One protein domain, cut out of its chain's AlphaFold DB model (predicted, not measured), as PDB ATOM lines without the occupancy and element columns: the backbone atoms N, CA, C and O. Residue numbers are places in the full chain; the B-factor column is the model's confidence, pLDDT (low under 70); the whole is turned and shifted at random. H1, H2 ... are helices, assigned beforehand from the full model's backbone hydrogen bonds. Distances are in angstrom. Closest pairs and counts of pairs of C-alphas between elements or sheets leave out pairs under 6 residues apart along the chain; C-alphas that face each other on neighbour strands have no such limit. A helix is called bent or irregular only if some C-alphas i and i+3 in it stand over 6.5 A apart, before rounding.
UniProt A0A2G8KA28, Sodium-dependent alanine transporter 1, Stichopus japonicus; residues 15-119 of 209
ATOM      1  N   THR A  15      50.756 -17.451 110.203       93.44
ATOM      2  CA  THR A  15      52.020 -16.701 110.216       93.44
ATOM      3  C   THR A  15      52.662 -16.633 108.837       93.44
ATOM      4  O   THR A  15      53.168 -15.584 108.464       93.44
ATOM      5  N   ASP A  16      52.590 -17.717 108.063       93.12
ATOM      6  CA  ASP A  16      53.209 -17.808 106.737       93.12
ATOM      7  C   ASP A  16      52.489 -16.881 105.751       93.12
ATOM      8  O   ASP A  16      53.124 -16.196 104.948       93.12
ATOM      9  N   PHE A  17      51.160 -16.792 105.873       90.56
ATOM     10  CA  PHE A  17      50.346 -15.836 105.128       90.56
ATOM     11  C   PHE A  17      50.704 -14.385 105.484       90.56
ATOM     12  O   PHE A  17      50.977 -13.587 104.590       90.56
ATOM     13  N   VAL A  18      50.753 -14.050 106.780       92.06
ATOM     14  CA  VAL A  18      51.084 -12.686 107.234       92.06
ATOM     15  C   VAL A  18      52.500 -12.294 106.809       92.06
ATOM     16  O   VAL A  18      52.700 -11.192 106.310       92.06
ATOM     17  N   LEU A  19      53.479 -13.191 106.942       92.44
ATOM     18  CA  LEU A  19      54.858 -12.919 106.540       92.44
ATOM     19  C   LEU A  19      54.982 -12.713 105.024       92.44
ATOM     20  O   LEU A  19      55.678 -11.800 104.587       92.44
ATOM     21  N   SER A  20      54.268 -13.515 104.228       92.12
ATOM     22  CA  SER A  20      54.231 -13.359 102.768       92.12
ATOM     23  C   SER A  20      53.614 -12.018 102.359       92.12
ATOM     24  O   SER A  20      54.128 -11.343 101.469       92.12
ATOM     25  N   MET A  21      52.548 -11.600 103.044       90.69
ATOM     26  CA  MET A  21      51.918 -10.298 102.832       90.69
ATOM     27  C   MET A  21      52.861  -9.148 103.206       90.69
ATOM     28  O   MET A  21      53.048  -8.227 102.416       90.69
ATOM     29  N   LEU A  22      53.508  -9.210 104.374       91.38
ATOM     30  CA  LEU A  22      54.470  -8.190 104.801       91.38
ATOM     31  C   LEU A  22      55.648  -8.079 103.823       91.38
ATOM     32  O   LEU A  22      56.051  -6.970 103.478       91.38
ATOM     33  N   GLY A  23      56.152  -9.211 103.323       91.25
ATOM     34  CA  GLY A  23      57.189  -9.240 102.290       91.25
ATOM     35  C   GLY A  23      56.744  -8.627 100.958       91.25
ATOM     36  O   GLY A  23      57.569  -8.068 100.243       91.25
ATOM     37  N   PHE A  24      55.449  -8.680 100.632       88.62
ATOM     38  CA  PHE A  24      54.893  -7.988  99.469       88.62
ATOM     39  C   PHE A  24      54.751  -6.473  99.697       88.62
ATOM     40  O   PHE A  24      55.009  -5.692  98.782       88.62
ATOM     41  N   CYS A  25      54.374  -6.045 100.907       89.00
ATOM     42  CA  CYS A  25      54.212  -4.628 101.254       89.00
ATOM     43  C   CYS A  25      55.547  -3.872 101.371       89.00
ATOM     44  O   CYS A  25      55.600  -2.660 101.147       89.00
ATOM     45  N   VAL A  26      56.629  -4.562 101.745       88.94
ATOM     46  CA  VAL A  26      57.959  -3.961 101.898       88.94
ATOM     47  C   VAL A  26      58.763  -4.128 100.609       88.94
ATOM     48  O   VAL A  26      59.201  -5.223 100.276       88.94
ATOM     49  N   GLY A  27      58.996  -3.025  99.892       83.69
ATOM     50  CA  GLY A  27      59.808  -3.007  98.671       83.69
ATOM     51  C   GLY A  27      60.946  -1.987  98.709       83.69
ATOM     52  O   GLY A  27      60.987  -1.114  99.576       83.69
ATOM     53  N   LEU A  28      61.836  -2.043  97.711       80.88
ATOM     54  CA  LEU A  28      62.948  -1.089  97.536       80.88
ATOM     55  C   LEU A  28      62.490   0.383  97.516       80.88
ATOM     56  O   LEU A  28      63.208   1.271  97.972       80.88
ATOM     57  N   GLY A  29      61.265   0.644  97.046       77.44
ATOM     58  CA  GLY A  29      60.659   1.976  97.075       77.44
ATOM     59  C   GLY A  29      60.523   2.555  98.488       77.44
ATOM     60  O   GLY A  29      60.740   3.750  98.672       77.44
ATOM     61  N   ASN A  30      60.259   1.721  99.498       84.06
ATOM     62  CA  ASN A  30      60.136   2.180 100.885       84.06
ATOM     63  C   ASN A  30      61.489   2.626 101.457       84.06
ATOM     64  O   ASN A  30      61.525   3.485 102.330       84.06
ATOM     65  N   VAL A  31      62.595   2.073 100.952       86.75
ATOM     66  CA  VAL A  31      63.948   2.389 101.426       86.75
ATOM     67  C   VAL A  31      64.492   3.643 100.748       86.75
ATOM     68  O   VAL A  31      65.036   4.507 101.424       86.75
ATOM     69  N   CYS A  32      64.338   3.767  99.426       83.19
ATOM     70  CA  CYS A  32      64.994   4.844  98.675       83.19
ATOM     71  C   CYS A  32      64.075   6.035  98.378       83.19
ATOM     72  O   CYS A  32      64.512   7.181  98.423       83.19
ATOM     73  N   ARG A  33      62.794   5.793  98.072       86.19
ATOM     74  CA  ARG A  33      61.881   6.856  97.623       86.19
ATOM     75  C   ARG A  33      61.249   7.605  98.786       86.19
ATOM     76  O   ARG A  33      61.089   8.817  98.701       86.19
ATOM     77  N   PHE A  34      60.893   6.896  99.856       88.44
ATOM     78  CA  PHE A  34      60.260   7.520 101.015       88.44
ATOM     79  C   PHE A  34      61.160   8.574 101.683       88.44
ATOM     80  O   PHE A  34      60.681   9.693 101.859       88.44
ATOM     81  N   PRO A  35      62.452   8.309 101.979       87.69
ATOM     82  CA  PRO A  35      63.310   9.325 102.589       87.69
ATOM     83  C   PRO A  35      63.546  10.519 101.668       87.69
ATOM     84  O   PRO A  35      63.521  11.655 102.132       87.69
ATOM     85  N   TYR A  36      63.723  10.265 100.368       87.38
ATOM     86  CA  TYR A  36      63.894  11.319  99.371       87.38
ATOM     87  C   TYR A  36      62.679  12.253  99.328       87.38
ATOM     88  O   TYR A  36      62.824  13.466  99.435       87.38
ATOM     89  N   LEU A  37      61.471  11.687  99.241       87.50
ATOM     90  CA  LEU A  37      60.241  12.472  99.186       87.50
ATOM     91  C   LEU A  37      59.978  13.218 100.498       87.50
ATOM     92  O   LEU A  37      59.566  14.375 100.467       87.50
ATOM     93  N   ALA A  38      60.235  12.580 101.643       89.19
ATOM     94  CA  ALA A  38      60.119  13.238 102.936       89.19
ATOM     95  C   ALA A  38      61.079  14.428 103.028       89.19
ATOM     96  O   ALA A  38      60.658  15.499 103.445       89.19
ATOM     97  N   TYR A  39      62.331  14.275 102.589       89.06
ATOM     98  CA  TYR A  39      63.317  15.357 102.594       89.06
ATOM     99  C   TYR A  39      62.885  16.548 101.724       89.06
ATOM    100  O   TYR A  39      62.902  17.680 102.200       89.06
ATOM    101  N   ASP A  40      62.429  16.290 100.498       90.00
ATOM    102  CA  ASP A  40      62.016  17.331  99.546       90.00
ATOM    103  C   ASP A  40      60.723  18.052  99.976       90.00
ATOM    104  O   ASP A  40      60.576  19.262  99.822       90.00
ATOM    105  N   THR A  41      59.795  17.330 100.616       87.75
ATOM    106  CA  THR A  41      58.457  17.843 100.976       87.75
ATOM    107  C   THR A  41      58.385  18.403 102.408       87.75
ATOM    108  O   THR A  41      57.344  18.332 103.065       87.75
ATOM    109  N   GLY A  42      59.486  18.955 102.930       86.62
ATOM    110  CA  GLY A  42      59.508  19.606 104.252       86.62
ATOM    111  C   GLY A  42      59.857  18.689 105.432       86.62
ATOM    112  O   GLY A  42      59.471  18.953 106.575       86.62
ATOM    113  N   GLY A  43      60.587  17.603 105.178       88.06
ATOM    114  CA  GLY A  43      61.154  16.713 106.189       88.06
ATOM    115  C   GLY A  43      60.096  16.021 107.048       88.06
ATOM    116  O   GLY A  43      59.231  15.293 106.564       88.06
ATOM    117  N   GLY A  44      60.164  16.245 108.362       87.19
ATOM    118  CA  GLY A  44      59.264  15.614 109.332       87.19
ATOM    119  C   GLY A  44      57.794  16.028 109.201       87.19
ATOM    120  O   GLY A  44      56.916  15.257 109.584       87.19
ATOM    121  N   ALA A  45      57.498  17.196 108.616       92.06
ATOM    122  CA  ALA A  45      56.120  17.654 108.425       92.06
ATOM    123  C   ALA A  45      55.336  16.769 107.437       92.06
ATOM    124  O   ALA A  45      54.127  16.609 107.589       92.06
ATOM    125  N   PHE A  46      56.026  16.124 106.488       90.12
ATOM    126  CA  PHE A  46      55.443  15.173 105.536       90.12
ATOM    127  C   PHE A  46      54.799  13.952 106.217       90.12
ATOM    128  O   PHE A  46      53.870  13.350 105.679       90.12
ATOM    129  N   LEU A  47      55.240  13.601 107.431       90.31
ATOM    130  CA  LEU A  47      54.731  12.431 108.150       90.31
ATOM    131  C   LEU A  47      53.259  12.577 108.551       90.31
ATOM    132  O   LEU A  47      52.527  11.591 108.538       90.31
ATOM    133  N   VAL A  48      52.801  13.792 108.867       92.62
ATOM    134  CA  VAL A  48      51.415  14.040 109.292       92.62
ATOM    135  C   VAL A  48      50.405  13.683 108.187       92.62
ATOM    136  O   VAL A  48      49.568  12.807 108.425       92.62
ATOM    137  N   PRO A  49      50.466  14.266 106.970       93.44
ATOM    138  CA  PRO A  49      49.564  13.877 105.887       93.44
ATOM    139  C   PRO A  49      49.793  12.433 105.422       93.44
ATOM    140  O   PRO A  49      48.830  11.770 105.034       93.44
ATOM    141  N   TYR A  50      51.024  11.915 105.509       92.19
ATOM    142  CA  TYR A  50      51.325  10.520 105.181       92.19
ATOM    143  C   TYR A  50      50.555   9.538 106.077       92.19
ATOM    144  O   TYR A  50      49.875   8.649 105.565       92.19
ATOM    145  N   PHE A  51      50.594   9.714 107.403       94.12
ATOM    146  CA  PHE A  51      49.865   8.841 108.329       94.12
ATOM    147  C   PHE A  51      48.347   8.982 108.206       94.12
ATOM    148  O   PHE A  51      47.640   7.978 108.290       94.12
ATOM    149  N   LEU A  52      47.841  10.193 107.954       95.94
ATOM    150  CA  LEU A  52      46.412  10.397 107.705       95.94
ATOM    151  C   LEU A  52      45.956   9.624 106.460       95.94
ATOM    152  O   LEU A  52      45.009   8.843 106.538       95.94
ATOM    153  N   MET A  53      46.661   9.760 105.335       95.19
ATOM    154  CA  MET A  53      46.337   9.008 104.116       95.19
ATOM    155  C   MET A  53      46.519   7.497 104.297       95.19
ATOM    156  O   MET A  53      45.738   6.712 103.758       95.19
ATOM    157  N   LEU A  54      47.497   7.067 105.095       93.94
ATOM    158  CA  LEU A  54      47.687   5.654 105.412       93.94
ATOM    159  C   LEU A  54      46.490   5.081 106.183       93.94
ATOM    160  O   LEU A  54      45.995   4.020 105.817       93.94
ATOM    161  N   ILE A  55      46.004   5.774 107.214       96.44
ATOM    162  CA  ILE A  55      44.896   5.292 108.054       96.44
ATOM    163  C   ILE A  55      43.558   5.364 107.313       96.44
ATOM    164  O   ILE A  55      42.769   4.426 107.401       96.44
ATOM    165  N   PHE A  56      43.296   6.447 106.578       95.88
ATOM    166  CA  PHE A  56      41.993   6.663 105.940       95.88
ATOM    167  C   PHE A  56      41.858   6.034 104.551       95.88
ATOM    168  O   PHE A  56      40.744   5.694 104.161       95.88
ATOM    169  N   ALA A  57      42.953   5.857 103.806       95.44
ATOM    170  CA  ALA A  57      42.913   5.286 102.457       95.44
ATOM    171  C   ALA A  57      43.738   3.998 102.340       95.44
ATOM    172  O   ALA A  57      43.221   2.987 101.871       95.44
ATOM    173  N   GLY A  58      44.992   3.996 102.804       94.19
ATOM    174  CA  GLY A  58      45.905   2.859 102.633       94.19
ATOM    175  C   GLY A  58      45.425   1.570 103.309       94.19
ATOM    176  O   GLY A  58      45.243   0.549 102.647       94.19
ATOM    177  N   ILE A  59      45.189   1.617 104.624       94.44
ATOM    178  CA  ILE A  59      44.751   0.461 105.417       94.44
ATOM    179  C   ILE A  59      43.374  -0.047 104.949       94.44
ATOM    180  O   ILE A  59      43.257  -1.253 104.722       94.44
ATOM    181  N   PRO A  60      42.349   0.809 104.737       95.56
ATOM    182  CA  PRO A  60      41.048   0.353 104.251       95.56
ATOM    183  C   PRO A  60      41.105  -0.307 102.872       95.56
ATOM    184  O   PRO A  60      40.488  -1.355 102.687       95.56
ATOM    185  N   LEU A  61      41.872   0.246 101.923       94.19
ATOM    186  CA  LEU A  61      42.027  -0.348 100.590       94.19
ATOM    187  C   LEU A  61      42.728  -1.708 100.653       94.19
ATOM    188  O   LEU A  61      42.254  -2.668 100.050       94.19
ATOM    189  N   MET A  62      43.805  -1.814 101.434       92.56
ATOM    190  CA  MET A  62      44.534  -3.071 101.605       92.56
ATOM    191  C   MET A  62      43.666  -4.144 102.280       92.56
ATOM    192  O   MET A  62      43.681  -5.309 101.884       92.56
ATOM    193  N   PHE A  63      42.869  -3.757 103.281       93.31
ATOM    194  CA  PHE A  63      41.924  -4.660 103.933       93.31
ATOM    195  C   PHE A  63      40.813  -5.122 102.982       93.31
ATOM    196  O   PHE A  63      40.462  -6.305 102.984       93.31
ATOM    197  N   LEU A  64      40.285  -4.216 102.152       93.31
ATOM    198  CA  LEU A  64      39.275  -4.531 101.143       93.31
ATOM    199  C   LEU A  64      39.817  -5.526 100.116       93.31
ATOM    200  O   LEU A  64      39.174  -6.543  99.868       93.31
ATOM    201  N   GLU A  65      41.003  -5.274  99.562       91.06
ATOM    202  CA  GLU A  65      41.622  -6.150  98.562       91.06
ATOM    203  C   GLU A  65      41.875  -7.553  99.124       91.06
ATOM    204  O   GLU A  65      41.529  -8.555  98.494       91.06
ATOM    205  N   MET A  66      42.396  -7.642 100.350       90.81
ATOM    206  CA  MET A  66      42.619  -8.931 101.002       90.81
ATOM    207  C   MET A  66      41.324  -9.676 101.309       90.81
ATOM    208  O   MET A  66      41.233 -10.872 101.033       90.81
ATOM    209  N   SER A  67      40.323  -8.987 101.860       92.00
ATOM    210  CA  SER A  67      39.030  -9.598 102.186       92.00
ATOM    211  C   SER A  67      38.326 -10.086 100.922       92.00
ATOM    212  O   SER A  67      37.798 -11.196 100.896       92.00
ATOM    213  N   PHE A  68      38.382  -9.299  99.845       89.75
ATOM    214  CA  PHE A  68      37.822  -9.660  98.547       89.75
ATOM    215  C   PHE A  68      38.552 -10.852  97.916       89.75
ATOM    216  O   PHE A  68      37.907 -11.798  97.463       89.75
ATOM    217  N   GLY A  69      39.888 -10.863  97.956       89.12
ATOM    218  CA  GLY A  69      40.699 -11.982  97.469       89.12
ATOM    219  C   GLY A  69      40.465 -13.278  98.252       89.12
ATOM    220  O   GLY A  69      40.361 -14.353  97.660       89.12
ATOM    221  N   GLN A  70      40.319 -13.189  99.578       88.88
ATOM    222  CA  GLN A  70      40.002 -14.342 100.427       88.88
ATOM    223  C   GLN A  70      38.577 -14.859 100.205       88.88
ATOM    224  O   GLN A  70      38.394 -16.073 100.136       88.88
ATOM    225  N   TYR A  71      37.596 -13.960 100.060       88.25
ATOM    226  CA  TYR A  71      36.200 -14.313  99.801       88.25
ATOM    227  C   TYR A  71      36.029 -15.002  98.448       88.25
ATOM    228  O   TYR A  71      35.418 -16.063  98.358       88.25
ATOM    229  N   ALA A  72      36.600 -14.422  97.394       86.44
ATOM    230  CA  ALA A  72      36.459 -14.981  96.062       86.44
ATOM    231  C   ALA A  72      37.282 -16.254  95.868       86.44
ATOM    232  O   ALA A  72      36.883 -17.126  95.102       86.44
ATOM    233  N   SER A  73      38.416 -16.391  96.567       84.81
ATOM    234  CA  SER A  73      39.280 -17.582  96.544       84.81
ATOM    235  C   SER A  73      39.733 -18.023  95.141       84.81
ATOM    236  O   SER A  73      40.104 -19.176  94.923       84.81
ATOM    237  N   GLN A  74      39.732 -17.090  94.187       84.25
ATOM    238  CA  GLN A  74      40.060 -17.294  92.780       84.25
ATOM    239  C   GLN A  74      41.191 -16.358  92.340       84.25
ATOM    240  O   GLN A  74      41.443 -15.325  92.956       84.25
ATOM    241  N   GLY A  75      41.875 -16.716  91.250       84.12
ATOM    242  CA  GLY A  75      42.892 -15.854  90.647       84.12
ATOM    243  C   GLY A  75      42.300 -14.577  90.043       84.12
ATOM    244  O   GLY A  75      41.124 -14.536  89.686       84.12
ATOM    245  N   VAL A  76      43.142 -13.556  89.860       84.00
ATOM    246  CA  VAL A  76      42.743 -12.199  89.434       84.00
ATOM    247  C   VAL A  76      41.900 -12.189  88.153       84.00
ATOM    248  O   VAL A  76      40.948 -11.432  88.078       84.00
ATOM    249  N   ILE A  77      42.174 -13.043  87.159       84.94
ATOM    250  CA  ILE A  77      41.356 -13.103  85.927       84.94
ATOM    251  C   ILE A  77      40.003 -13.778  86.182       84.94
ATOM    252  O   ILE A  77      38.979 -13.310  85.689       84.94
ATOM    253  N   SER A  78      39.993 -14.880  86.938       84.69
ATOM    254  CA  SER A  78      38.773 -15.656  87.188       84.69
ATOM    255  C   SER A  78      37.790 -14.904  88.081       84.69
ATOM    256  O   SER A  78      36.585 -14.996  87.875       84.69
ATOM    257  N   LEU A  79      38.311 -14.090  88.999       85.88
ATOM    258  CA  LEU A  79      37.552 -13.202  89.874       85.88
ATOM    259  C   LEU A  79      36.554 -12.323  89.109       85.88
ATOM    260  O   LEU A  79      35.387 -12.216  89.479       85.88
ATOM    261  N   TRP A  80      36.997 -11.735  87.996       84.31
ATOM    262  CA  TRP A  80      36.171 -10.840  87.185       84.31
ATOM    263  C   TRP A  80      35.229 -11.575  86.223       84.31
ATOM    264  O   TRP A  80      34.452 -10.924  85.528       84.31
ATOM    265  N   ASN A  81      35.220 -12.914  86.199       79.94
ATOM    266  CA  ASN A  81      34.188 -13.662  85.474       79.94
ATOM    267  C   ASN A  81      32.812 -13.549  86.155       79.94
ATOM    268  O   ASN A  81      31.800 -13.726  85.481       79.94
ATOM    269  N   ALA A  82      32.763 -13.220  87.454       80.62
ATOM    270  CA  ALA A  82      31.512 -12.969  88.174       80.62
ATOM    271  C   ALA A  82      30.779 -11.711  87.667       80.62
ATOM    272  O   ALA A  82      29.552 -11.660  87.689       80.62
ATOM    273  N   VAL A  83      31.523 -10.714  87.168       85.62
ATOM    274  CA  VAL A  83      30.982  -9.487  86.562       85.62
ATOM    275  C   VAL A  83      31.568  -9.338  85.152       85.62
ATOM    276  O   VAL A  83      32.563  -8.634  84.965       85.62
ATOM    277  N   PRO A  84      30.971  -9.980  84.129       78.81
ATOM    278  CA  PRO A  84      31.563 -10.081  82.791       78.81
ATOM    279  C   PRO A  84      31.798  -8.728  82.098       78.81
ATOM    280  O   PRO A  84      32.685  -8.627  81.255       78.81
ATOM    281  N   CYS A  85      31.079  -7.670  82.493       83.81
ATOM    282  CA  CYS A  85      31.321  -6.297  82.032       83.81
ATOM    283  C   CYS A  85      32.712  -5.765  82.440       83.81
ATOM    284  O   CYS A  85      33.327  -4.998  81.704       83.81
ATOM    285  N   MET A  86      33.253  -6.217  83.576       85.94
ATOM    286  CA  MET A  86      34.524  -5.755  84.149       85.94
ATOM    287  C   MET A  86      35.686  -6.730  83.904       85.94
ATOM    288  O   MET A  86      36.768  -6.569  84.467       85.94
ATOM    289  N   ARG A  87      35.519  -7.723  83.021       83.12
ATOM    290  CA  ARG A  87      36.544  -8.745  82.739       83.12
ATOM    291  C   ARG A  87      37.874  -8.161  82.244       83.12
ATOM    292  O   ARG A  87      38.934  -8.722  82.520       83.12
ATOM    293  N   GLY A  88      37.830  -7.007  81.571       87.31
ATOM    294  CA  GLY A  88      39.021  -6.273  81.131       87.31
ATOM    295  C   GLY A  88      39.917  -5.794  82.279       87.31
ATOM    296  O   GLY A  88      41.127  -5.693  82.095       87.31
ATOM    297  N   ILE A  89      39.363  -5.585  83.480       90.31
ATOM    298  CA  ILE A  89      40.125  -5.140  84.656       90.31
ATOM    299  C   ILE A  89      41.122  -6.215  85.088       90.31
ATOM    300  O   ILE A  89      42.283  -5.903  85.330       90.31
ATOM    301  N   GLY A  90      40.714  -7.487  85.111       88.94
ATOM    302  CA  GLY A  90      41.609  -8.586  85.482       88.94
ATOM    303  C   GLY A  90      42.816  -8.717  84.551       88.94
ATOM    304  O   GLY A  90      43.940  -8.914  85.012       88.94
ATOM    305  N   ILE A  91      42.593  -8.552  83.244       90.56
ATOM    306  CA  ILE A  91      43.664  -8.570  82.236       90.56
ATOM    307  C   ILE A  91      44.548  -7.323  82.378       90.56
ATOM    308  O   ILE A  91      45.772  -7.436  82.350       90.56
ATOM    309  N   GLY A  92      43.945  -6.149  82.587       93.75
ATOM    310  CA  GLY A  92      44.668  -4.896  82.804       93.75
ATOM    311  C   GLY A  92      45.591  -4.948  84.024       93.75
ATOM    312  O   GLY A  92      46.757  -4.576  83.917       93.75
ATOM    313  N   ILE A  93      45.109  -5.488  85.150       92.31
ATOM    314  CA  ILE A  93      45.920  -5.702  86.357       92.31
ATOM    315  C   ILE A  93      47.107  -6.619  86.040       92.31
ATOM    316  O   ILE A  93      48.237  -6.292  86.398       92.31
ATOM    317  N   LEU A  94      46.891  -7.728  85.323       92.19
ATOM    318  CA  LEU A  94      47.974  -8.653  84.972       92.19
ATOM    319  C   LEU A  94      49.054  -7.983  84.105       92.19
ATOM    320  O   LEU A  94      50.248  -8.146  84.374       92.19
ATOM    321  N   ILE A  95      48.651  -7.213  83.090       95.44
ATOM    322  CA  ILE A  95      49.581  -6.482  82.217       95.44
ATOM    323  C   ILE A  95      50.360  -5.444  83.029       95.44
ATOM    324  O   ILE A  95      51.588  -5.418  82.965       95.44
ATOM    325  N   ALA A  96      49.670  -4.637  83.841       94.69
ATOM    326  CA  ALA A  96      50.295  -3.611  84.670       94.69
ATOM    327  C   ALA A  96      51.308  -4.209  85.660       94.69
ATOM    328  O   ALA A  96      52.436  -3.723  85.762       94.69
ATOM    329  N   MET A  97      50.948  -5.307  86.337       93.31
ATOM    330  CA  MET A  97      51.863  -6.014  87.235       93.31
ATOM    331  C   MET A  97      53.078  -6.559  86.485       93.31
ATOM    332  O   MET A  97      54.199  -6.412  86.965       93.31
ATOM    333  N   THR A  98      52.887  -7.146  85.302       93.56
ATOM    334  CA  THR A  98      53.994  -7.697  84.505       93.56
ATOM    335  C   THR A  98      54.969  -6.602  84.083       93.56
ATOM    336  O   THR A  98      56.173  -6.738  84.300       93.56
ATOM    337  N   LEU A  99      54.461  -5.479  83.567       95.62
ATOM    338  CA  LEU A  99      55.286  -4.332  83.180       95.62
ATOM    339  C   LEU A  99      56.041  -3.739  84.374       95.62
ATOM    340  O   LEU A  99      57.220  -3.425  84.249       95.62
ATOM    341  N   ALA A 100      55.409  -3.653  85.549       92.12
ATOM    342  CA  ALA A 100      56.063  -3.173  86.767       92.12
ATOM    343  C   ALA A 100      57.151  -4.134  87.291       92.12
ATOM    344  O   ALA A 100      58.107  -3.695  87.935       92.12
ATOM    345  N   LYS A 101      57.043  -5.443  87.019       93.12
ATOM    346  CA  LYS A 101      58.031  -6.441  87.462       93.12
ATOM    347  C   LYS A 101      59.323  -6.422  86.649       93.12
ATOM    348  O   LYS A 101      60.369  -6.710  87.224       93.12
ATOM    349  N   VAL A 102      59.285  -6.048  85.368       93.62
ATOM    350  CA  VAL A 102      60.479  -5.996  84.501       93.62
ATOM    351  C   VAL A 102      61.599  -5.107  85.080       93.62
ATOM    352  O   VAL A 102      62.682  -5.635  85.344       93.62
ATOM    353  N   PRO A 103      61.379  -3.806  85.365       91.56
ATOM    354  CA  PRO A 103      62.426  -2.961  85.941       91.56
ATOM    355  C   PRO A 103      62.807  -3.396  87.363       91.56
ATOM    356  O   PRO A 103      63.956  -3.238  87.767       91.56
ATOM    357  N   TYR A 104      61.883  -3.999  88.120       91.25
ATOM    358  CA  TYR A 104      62.177  -4.498  89.466       91.25
ATOM    359  C   TYR A 104      63.181  -5.660  89.452       91.25
ATOM    360  O   TYR A 104      64.104  -5.698  90.269       91.25
ATOM    361  N   MET A 105      63.034  -6.597  88.510       92.75
ATOM    362  CA  MET A 105      63.981  -7.704  88.339       92.75
ATOM    363  C   MET A 105      65.353  -7.207  87.878       92.75
ATOM    364  O   MET A 105      66.366  -7.689  88.377       92.75
ATOM    365  N   MET A 106      65.394  -6.195  87.003       92.31
ATOM    366  CA  MET A 106      66.643  -5.544  86.591       92.31
ATOM    367  C   MET A 106      67.385  -4.929  87.789       92.31
ATOM    368  O   MET A 106      68.563  -5.207  87.995       92.31
ATOM    369  N   ILE A 107      66.690  -4.156  88.632       91.50
ATOM    370  CA  ILE A 107      67.282  -3.573  89.849       91.50
ATOM    371  C   ILE A 107      67.762  -4.671  90.804       91.50
ATOM    372  O   ILE A 107      68.864  -4.589  91.341       91.50
ATOM    373  N   THR A 108      66.971  -5.731  90.976       92.44
ATOM    374  CA  THR A 108      67.350  -6.872  91.821       92.44
ATOM    375  C   THR A 108      68.629  -7.548  91.311       92.44
ATOM    376  O   THR A 108      69.498  -7.895  92.109       92.44
ATOM    377  N   ALA A 109      68.795  -7.683  89.991       93.88
ATOM    378  CA  ALA A 109      70.018  -8.211  89.389       93.88
ATOM    379  C   ALA A 109      71.240  -7.322  89.682       93.88
ATOM    380  O   ALA A 109      72.294  -7.845  90.050       93.88
ATOM    381  N   TYR A 110      71.098  -5.991  89.619       92.62
ATOM    382  CA  TYR A 110      72.161  -5.076  90.047       92.62
ATOM    383  C   TYR A 110      72.492  -5.243  91.534       92.62
ATOM    384  O   TYR A 110      73.667  -5.333  91.878       92.62
ATOM    385  N   CYS A 111      71.498  -5.364  92.421       92.94
ATOM    386  CA  CYS A 111      71.755  -5.615  93.844       92.94
ATOM    387  C   CYS A 111      72.594  -6.882  94.061       92.94
ATOM    388  O   CYS A 111      73.546  -6.853  94.837       92.94
ATOM    389  N   PHE A 112      72.295  -7.972  93.345       94.56
ATOM    390  CA  PHE A 112      73.112  -9.186  93.402       94.56
ATOM    391  C   PHE A 112      74.521  -8.972  92.842       94.56
ATOM    392  O   PHE A 112      75.486  -9.418  93.460       94.56
ATOM    393  N   HIS A 113      74.669  -8.261  91.721       92.94
ATOM    394  CA  HIS A 113      75.985  -7.928  91.169       92.94
ATOM    395  C   HIS A 113      76.855  -7.170  92.187       92.94
ATOM    396  O   HIS A 113      77.975  -7.591  92.475       92.94
ATOM    397  N   TYR A 114      76.317  -6.108  92.793       92.75
ATOM    398  CA  TYR A 114      77.014  -5.322  93.817       92.75
ATOM    399  C   TYR A 114      77.262  -6.120  95.107       92.75
ATOM    400  O   TYR A 114      78.307  -5.948  95.739       92.75
ATOM    401  N   LEU A 115      76.358  -7.031  95.483       95.19
ATOM    402  CA  LEU A 115      76.554  -7.935  96.619       95.19
ATOM    403  C   LEU A 115      77.780  -8.830  96.409       95.19
ATOM    404  O   LEU A 115      78.663  -8.866  97.261       95.19
ATOM    405  N   PHE A 116      77.878  -9.503  95.259       94.69
ATOM    406  CA  PHE A 116      79.031 -10.357  94.962       94.69
ATOM    407  C   PHE A 116      80.318  -9.547  94.757       94.69
ATOM    408  O   PHE A 116      81.386  -9.966  95.207       94.69
ATOM    409  N   ALA A 117      80.233  -8.360  94.151       91.62
ATOM    410  CA  ALA A 117      81.371  -7.450  94.016       91.62
ATOM    411  C   ALA A 117      81.900  -6.937  95.373       91.62
ATOM    412  O   ALA A 117      83.078  -6.585  95.471       91.62
ATOM    413  N   SER A 118      81.069  -6.951  96.423       95.81
ATOM    414  CA  SER A 118      81.443  -6.546  97.787       95.81
ATOM    415  C   SER A 118      82.272  -7.587  98.544       95.81
ATOM    416  O   SER A 118      82.847  -7.262  99.577       95.81
ATOM    417  N   PHE A 119      82.409  -8.822  98.048       94.69
ATOM    418  CA  PHE A 119      83.233  -9.859  98.696       94.69
ATOM    419  C   PHE A 119      84.750  -9.698  98.463       94.69
ATOM    420  O   PHE A 119      85.524 -10.634  98.660       94.69
TER     421      PHE A 119
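What this domain is: This is residues 15 to 119 of the 209 residues of the protein "Sodium-dependent alanine transporter 1" of Stichopus japonicus (UniProt A0A2G8KA28). Helices trace a loose, open frame with an empty middle: the long H5 makes one side, the bent H3 the second and H2 a shorter third, with the small H4 in the corner between H3 and H5. H1 runs out of the frame, residues 15 to 20 sticking out, and at the other end of the printed part residues 109 to 119, of which 109 to 117 belong to H5, stick out as an arm. The 105 printed residues hold five named helices, H1 to H5 in chain order, and no named strand: all helix. The whole is loose, with a radius of gyration of the C-alphas of 17.9 A and spans of 49 by 38 by 30 A.

How they stand to each other: H5, residues 84 to 117, is irregular, with C-alphas 85 and 88 7.8 A apart, and has a kink of 26 degrees near residue 102. With residues 87 to 94 alone it touches H4, residues 76 to 79; their closest C-alphas, of Ile 77 and Gly 90, are 4.5 A apart. H3, residues 43 to 72, was assigned as one helix by its hydrogen bonds but is bent, with C-alphas 56 and 59 6.8 A apart; its arms H3a, residues 43 to 56, and H3b, residues 59 to 72, stand at a steep tilt of 36 degrees, only just past shallow. H3b is close to H4 but not clearly touching, the closest C-alphas, of Ala 72 and Leu 79, being 6.5 A apart. H3a and H2, residues 28 to 40, only just touch, with 3 pairs of C-alphas within 8 A, and only at the corner; the closest are those of Ala 38 and Phe 46, 5.7 A. They run opposite ways at a steep tilt of 56 degrees. H1, residues 15 to 25, touches no helix. Each O i to N i+4 pair is within hydrogen-bond range in H1 and H3b, against 6 of 9 in H2, 7 of 10 in H3a and 24 of 30 in H5; H4 is too short for such a pair.

Where its parts are: H5 is 51.1 A long, from C-alpha 84 at (31.563, -10.081, 82.791) to C-alpha 117 at (81.371, -7.450, 94.016). H3a measures 21.6 A, H3b 19.9 A and H2 18.6 A. H1 begins at C-alpha 15, (52.020, -16.701, 110.216).

The domain as a whole: The C-alphas farthest apart, of Cys 85 and Phe 119, are 54.6 A apart. The printed part has no cut, its four links are tight, and no printed residue is under 70 in pLDDT.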